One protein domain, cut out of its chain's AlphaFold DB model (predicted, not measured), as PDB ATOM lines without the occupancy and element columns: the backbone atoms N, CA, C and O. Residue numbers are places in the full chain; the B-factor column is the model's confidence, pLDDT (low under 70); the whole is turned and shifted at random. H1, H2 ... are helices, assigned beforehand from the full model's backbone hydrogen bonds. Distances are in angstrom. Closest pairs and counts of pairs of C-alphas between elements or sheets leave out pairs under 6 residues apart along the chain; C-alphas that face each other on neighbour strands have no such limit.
ATOM      1  N   ALA A  38     116.906 130.002 161.929       81.38
ATOM      2  CA  ALA A  38     117.746 129.299 160.945       81.38
ATOM      3  C   ALA A  38     118.590 128.156 161.550       81.38
ATOM      4  O   ALA A  38     118.863 127.151 160.893       81.38
ATOM      5  N   LYS A  39     118.963 128.267 162.836       77.81
ATOM      6  CA  LYS A  39     119.676 127.212 163.586       77.81
ATOM      7  C   LYS A  39     118.899 125.894 163.698       77.81
ATOM      8  O   LYS A  39     119.529 124.853 163.859       77.81
ATOM      9  N   TYR A  40     117.570 125.945 163.658       84.00
ATOM     10  CA  TYR A  40     116.688 124.781 163.715       84.00
ATOM     11  C   TYR A  40     116.200 124.395 162.321       84.00
ATOM     12  O   TYR A  40     116.155 123.209 162.006       84.00
ATOM     13  N   PHE A  41     115.935 125.387 161.470       88.31
ATOM     14  CA  PHE A  41     115.485 125.168 160.101       88.31
ATOM     15  C   PHE A  41     116.527 124.438 159.240       88.31
ATOM     16  O   PHE A  41     116.232 123.403 158.647       88.31
ATOM     17  N   ILE A  42     117.776 124.927 159.206       87.06
ATOM     18  CA  ILE A  42     118.822 124.400 158.311       87.06
ATOM     19  C   ILE A  42     119.104 122.906 158.556       87.06
ATOM     20  O   ILE A  42     119.132 122.150 157.584       87.06
ATOM     21  N   PRO A  43     119.300 122.427 159.804       86.00
ATOM     22  CA  PRO A  43     119.509 121.002 160.043       86.00
ATOM     23  C   PRO A  43     118.353 120.133 159.550       86.00
ATOM     24  O   PRO A  43     118.618 119.118 158.910       86.00
ATOM     25  N   VAL A  44     117.103 120.540 159.805       89.25
ATOM     26  CA  VAL A  44     115.909 119.801 159.370       89.25
ATOM     27  C   VAL A  44     115.837 119.774 157.846       89.25
ATOM     28  O   VAL A  44     115.766 118.699 157.260       89.25
ATOM     29  N   TRP A  45     115.976 120.929 157.191       90.44
ATOM     30  CA  TRP A  45     115.914 121.036 155.733       90.44
ATOM     31  C   TRP A  45     116.980 120.192 155.023       90.44
ATOM     32  O   TRP A  45     116.721 119.550 154.001       90.44
ATOM     33  N   VAL A  46     118.211 120.179 155.547       86.62
ATOM     34  CA  VAL A  46     119.313 119.427 154.929       86.62
ATOM     35  C   VAL A  46     119.210 117.923 155.205       86.62
ATOM     36  O   VAL A  46     119.633 117.128 154.363       86.62
ATOM     37  N   GLN A  47     118.655 117.512 156.346       86.75
ATOM     38  CA  GLN A  47     118.484 116.094 156.681       86.75
ATOM     39  C   GLN A  47     117.263 115.463 156.012       86.75
ATOM     40  O   GLN A  47     117.338 114.296 155.634       86.75
ATOM     41  N   ALA A  48     116.187 116.228 155.837       87.50
ATOM     42  CA  ALA A  48     114.950 115.732 155.261       87.50
ATOM     43  C   ALA A  48     115.132 115.247 153.818       87.50
ATOM     44  O   ALA A  48     115.911 115.812 153.042       87.50
ATOM     45  N   SER A  49     114.399 114.206 153.443       85.56
ATOM     46  CA  SER A  49     114.418 113.640 152.094       85.56
ATOM     47  C   SER A  49     113.353 114.245 151.170       85.56
ATOM     48  O   SER A  49     113.521 114.222 149.946       85.56
ATOM     49  N   SER A  50     112.304 114.838 151.745       87.31
ATOM     50  CA  SER A  50     111.149 115.412 151.047       87.31
ATOM     51  C   SER A  50     110.602 116.648 151.769       87.31
ATOM     52  O   SER A  50     110.924 116.896 152.931       87.31
ATOM     53  N   LEU A  51     109.760 117.428 151.083       87.12
ATOM     54  CA  LEU A  51     109.038 118.546 151.709       87.12
ATOM     55  C   LEU A  51     108.070 118.082 152.809       87.12
ATOM     56  O   LEU A  51     107.891 118.794 153.793       87.12
ATOM     57  N   ASN A  52     107.513 116.877 152.690       85.25
ATOM     58  CA  ASN A  52     106.548 116.344 153.654       85.25
ATOM     59  C   ASN A  52     107.217 116.050 155.005       85.25
ATOM     60  O   ASN A  52     106.655 116.358 156.050       85.25
ATOM     61  N   GLU A  53     108.452 115.534 155.010       87.62
ATOM     62  CA  GLU A  53     109.239 115.366 156.245       87.62
ATOM     63  C   GLU A  53     109.539 116.706 156.942       87.62
ATOM     64  O   GLU A  53     109.549 116.799 158.174       87.62
ATOM     65  N   ILE A  54     109.765 117.760 156.156       87.88
ATOM     66  CA  ILE A  54     110.013 119.111 156.673       87.88
ATOM     67  C   ILE A  54     108.724 119.672 157.270       87.88
ATOM     68  O   ILE A  54     108.746 120.190 158.384       87.88
ATOM     69  N   GLN A  55     107.598 119.498 156.576       87.94
ATOM     70  CA  GLN A  55     106.287 119.924 157.054       87.94
ATOM     71  C   GLN A  55     105.885 119.203 158.342       87.94
ATOM     72  O   GLN A  55     105.378 119.844 159.250       87.94
ATOM     73  N   LYS A  56     106.204 117.911 158.499       87.06
ATOM     74  CA  LYS A  56     106.003 117.187 159.770       87.06
ATOM     75  C   LYS A  56     106.769 117.821 160.937       87.06
ATOM     76  O   LYS A  56     106.276 117.858 162.059       87.06
ATOM     77  N   SER A  57     107.966 118.349 160.677       87.25
ATOM     78  CA  SER A  57     108.789 119.017 161.698       87.25
ATOM     79  C   SER A  57     108.300 120.430 162.038       87.25
ATOM     80  O   SER A  57     108.563 120.926 163.133       87.25
ATOM     81  N   PHE A  58     107.594 121.071 161.106       89.06
ATOM     82  CA  PHE A  58     107.113 122.448 161.197       89.06
ATOM     83  C   PHE A  58     105.639 122.536 160.784       89.06
ATOM     84  O   PHE A  58     105.273 123.312 159.906       89.06
ATOM     85  N   PHE A  59     104.791 121.717 161.412       85.88
ATOM     86  CA  PHE A  59     103.408 121.490 160.969       85.88
ATOM     87  C   PHE A  59     102.518 122.742 161.005       85.88
ATOM     88  O   PHE A  59     101.492 122.787 160.334       85.88
ATOM     89  N   TRP A  60     102.906 123.757 161.781       83.56
ATOM     90  CA  TRP A  60     102.202 125.037 161.890       83.56
ATOM     91  C   TRP A  60     102.556 126.032 160.774       83.56
ATOM     92  O   TRP A  60     102.013 127.134 160.760       83.56
ATOM     93  N   LYS A  61     103.477 125.679 159.870       86.50
ATOM     94  CA  LYS A  61     103.853 126.474 158.696       86.50
ATOM     95  C   LYS A  61     103.382 125.786 157.420       86.50
ATOM     96  O   LYS A  61     103.464 124.564 157.275       86.50
ATOM     97  N   SER A  62     102.912 126.584 156.471       88.06
ATOM     98  CA  SER A  62     102.584 126.104 155.132       88.06
ATOM     99  C   SER A  62     103.851 125.725 154.351       88.06
ATOM    100  O   SER A  62     104.948 126.223 154.616       88.06
ATOM    101  N   LEU A  63     103.711 124.849 153.350       89.06
ATOM    102  CA  LEU A  63     104.828 124.491 152.466       89.06
ATOM    103  C   LEU A  63     105.402 125.708 151.732       89.06
ATOM    104  O   LEU A  63     106.615 125.789 151.564       89.06
ATOM    105  N   GLU A  64     104.546 126.649 151.334       87.81
ATOM    106  CA  GLU A  64     104.950 127.880 150.654       87.81
ATOM    107  C   GLU A  64     105.825 128.755 151.556       87.81
ATOM    108  O   GLU A  64     106.881 129.211 151.120       87.81
ATOM    109  N   GLU A  65     105.450 128.924 152.829       89.50
ATOM    110  CA  GLU A  65     106.268 129.653 153.807       89.50
ATOM    111  C   GLU A  65     107.621 128.971 154.032       89.50
ATOM    112  O   GLU A  65     108.657 129.631 154.021       89.50
ATOM    113  N   LEU A  66     107.635 127.642 154.186       90.06
ATOM    114  CA  LEU A  66     108.870 126.878 154.381       90.06
ATOM    115  C   LEU A  66     109.794 126.985 153.158       90.06
ATOM    116  O   LEU A  66     111.007 127.145 153.298       90.06
ATOM    117  N   GLN A  67     109.239 126.920 151.949       90.25
ATOM    118  CA  GLN A  67     109.998 127.109 150.713       90.25
ATOM    119  C   GLN A  67     110.503 128.547 150.559       90.25
ATOM    120  O   GLN A  67     111.656 128.736 150.166       90.25
ATOM    121  N   GLY A  68     109.682 129.542 150.903       89.56
ATOM    122  CA  GLY A  68     110.070 130.952 150.922       89.56
ATOM    123  C   GLY A  68     111.249 131.193 151.860       89.56
ATOM    124  O   GLY A  68     112.282 131.714 151.441       89.56
ATOM    125  N   GLN A  69     111.163 130.681 153.087       88.38
ATOM    126  CA  GLN A  69     112.242 130.778 154.063       88.38
ATOM    127  C   GLN A  69     113.523 130.065 153.588       88.38
ATOM    128  O   GLN A  69     114.633 130.582 153.737       88.38
ATOM    129  N   ALA A  70     113.402 128.889 152.959       89.69
ATOM    130  CA  ALA A  70     114.548 128.185 152.383       89.69
ATOM    131  C   ALA A  70     115.217 128.970 151.246       89.69
ATOM    132  O   ALA A  70     116.448 128.924 151.112       89.69
ATOM    133  N   LEU A  71     114.430 129.683 150.437       90.12
ATOM    134  CA  LEU A  71     114.926 130.547 149.372       90.12
ATOM    135  C   LEU A  71     115.699 131.735 149.956       90.12
ATOM    136  O   LEU A  71     116.836 131.969 149.544       90.12
ATOM    137  N   GLU A  72     115.138 132.422 150.951       88.62
ATOM    138  CA  GLU A  72     115.791 133.543 151.638       88.62
ATOM    139  C   GLU A  72     117.105 133.116 152.306       88.62
ATOM    140  O   GLU A  72     118.152 133.735 152.090       88.62
ATOM    141  N   ILE A  73     117.098 131.995 153.041       87.06
ATOM    142  CA  ILE A  73     118.314 131.417 153.633       87.06
ATOM    143  C   ILE A  73     119.336 131.083 152.539       87.06
ATOM    144  O   ILE A  73     120.530 131.336 152.709       87.06
ATOM    145  N   SER A  74     118.898 130.515 151.415       88.00
ATOM    146  CA  SER A  74     119.795 130.130 150.321       88.00
ATOM    147  C   SER A  74     120.443 131.332 149.640       88.00
ATOM    148  O   SER A  74     121.646 131.287 149.390       88.00
ATOM    149  N   GLN A  75     119.686 132.402 149.389       88.31
ATOM    150  CA  GLN A  75     120.216 133.657 148.850       88.31
ATOM    151  C   GLN A  75     121.244 134.260 149.811       88.31
ATOM    152  O   GLN A  75     122.380 134.538 149.430       88.31
ATOM    153  N   TRP A  76     120.893 134.339 151.094       85.81
ATOM    154  CA  TRP A  76     121.767 134.863 152.138       85.81
ATOM    155  C   TRP A  76     123.077 134.063 152.307       85.81
ATOM    156  O   TRP A  76     124.141 134.637 152.573       85.81
ATOM    157  N   LEU A  77     123.017 132.733 152.144       85.62
ATOM    158  CA  LEU A  77     124.187 131.848 152.128       85.62
ATOM    159  C   LEU A  77     125.066 132.110 150.896       85.62
ATOM    160  O   LEU A  77     126.289 132.215 151.034       85.62
ATOM    161  N   GLN A  78     124.461 132.253 149.714       87.12
ATOM    162  CA  GLN A  78     125.175 132.507 148.460       87.12
ATOM    163  C   GLN A  78     125.937 133.837 148.479       87.12
ATOM    164  O   GLN A  78     127.101 133.861 148.078       87.12
ATOM    165  N   GLU A  79     125.347 134.908 149.023       85.81
ATOM    166  CA  GLU A  79     126.012 136.212 149.219       85.81
ATOM    167  C   GLU A  79     127.323 136.113 150.014       85.81
ATOM    168  O   GLU A  79     128.209 136.956 149.887       85.81
ATOM    169  N   ARG A  80     127.448 135.084 150.857       81.31
ATOM    170  CA  ARG A  80     128.595 134.849 151.743       81.31
ATOM    171  C   ARG A  80     129.464 133.676 151.291       81.31
ATOM    172  O   ARG A  80     130.249 133.161 152.083       81.31
ATOM    173  N   GLU A  81     129.315 133.242 150.039       82.88
ATOM    174  CA  GLU A  81     130.057 132.132 149.422       82.88
ATOM    175  C   GLU A  81     129.800 130.745 150.053       82.88
ATOM    176  O   GLU A  81     130.586 129.797 149.875       82.88
ATOM    177  N   TYR A  82     128.696 130.601 150.790       82.69
ATOM    178  CA  TYR A  82     128.214 129.312 151.280       82.69
ATOM    179  C   TYR A  82     127.377 128.618 150.205       82.69
ATOM    180  O   TYR A  82     126.757 129.249 149.349       82.69
ATOM    181  N   LYS A  83     127.357 127.284 150.247       81.50
ATOM    182  CA  LYS A  83     126.481 126.503 149.371       81.50
ATOM    183  C   LYS A  83     125.016 126.774 149.738       81.50
ATOM    184  O   LYS A  83     124.686 126.825 150.919       81.50
ATOM    185  N   SER A  84     124.147 126.911 148.739       86.06
ATOM    186  CA  SER A  84     122.701 127.010 148.960       86.06
ATOM    187  C   SER A  84     122.139 125.737 149.598       86.06
ATOM    188  O   SER A  84     122.761 124.664 149.553       86.06
ATOM    189  N   LEU A  85     120.950 125.852 150.193       86.44
ATOM    190  CA  LEU A  85     120.222 124.682 150.662       86.44
ATOM    191  C   LEU A  85     119.823 123.800 149.464       86.44
ATOM    192  O   LEU A  85     119.609 124.313 148.364       86.44
ATOM    193  N   PRO A  86     119.758 122.469 149.641       85.56
ATOM    194  CA  PRO A  86     119.294 121.573 148.588       85.56
ATOM    195  C   PRO A  86     117.822 121.840 148.260       85.56
ATOM    196  O   PRO A  86     117.013 122.044 149.168       85.56
ATOM    197  N   GLU A  87     117.474 121.790 146.976       86.50
ATOM    198  CA  GLU A  87     116.079 121.825 146.535       86.50
ATOM    199  C   GLU A  87     115.333 120.580 147.022       86.50
ATOM    200  O   GLU A  87     115.886 119.476 147.081       86.50
ATOM    201  N   ARG A  88     114.067 120.770 147.398       84.81
ATOM    202  CA  ARG A  88     113.203 119.724 147.945       84.81
ATOM    203  C   ARG A  88     111.900 119.684 147.170       84.81
ATOM    204  O   ARG A  88     111.329 120.725 146.862       84.81
TER     205      ARG A  88
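Overview. This is residues 38 to 88 of the 150 residues of an uncharacterized protein of Deltaproteobacteria bacterium (UniProt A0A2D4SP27). One long helix, H3, makes the length of the domain, with two shorter helices, H1 and H2, set crosswise to it on one side, and a tail, residues 79 to 88, that folds back along H3. The printed part has 51 residues with three named helices, H1, H2 and H3 in chain order, and no named strand; the class is all helix. It is compact, radius of gyration of the C-alphas 10.5 A, yet elongated, spanning 30 by 18 by 18 A.

Along the chain. H1, residues 38 to 47, begins at C-alpha 38 (117.746, 129.299, 160.945) and is 13.9 A long. H2, residues 51 to 57, is 10.0 A long. H3, residues 63 to 78, is 22.2 A long and ends at C-alpha 78 (125.175, 132.507, 148.460).

Arrangement. H1 and H2 only just touch, with 3 pairs of C-alphas within 8 A, the closest those of Trp 45 and Ile 54 at 6.3 A; they run opposite ways at a steep tilt of 49 degrees. H2 and H3 only just touch, also with 3 pairs, through residues 63 to 66 of H3 alone; the closest C-alphas, of Gln 55 and Leu 63, are 6.6 A apart, and the lines are about perpendicular at 82 degrees. H1 and H3 are close but not clearly touching, the closest C-alphas being those of Ala 38 and Ile 73 at 7.6 A. Every O i to N i+4 pair is within hydrogen-bond range in H2 and H3, and 4 of 6 in H1.

Size, cuts and confidence. The C-alphas of Trp 60 and Glu 81 are the two farthest apart, 31.3 A. Both links between helices are tight, the printed part has no cut, and no printed residue is under 70 in pLDDT.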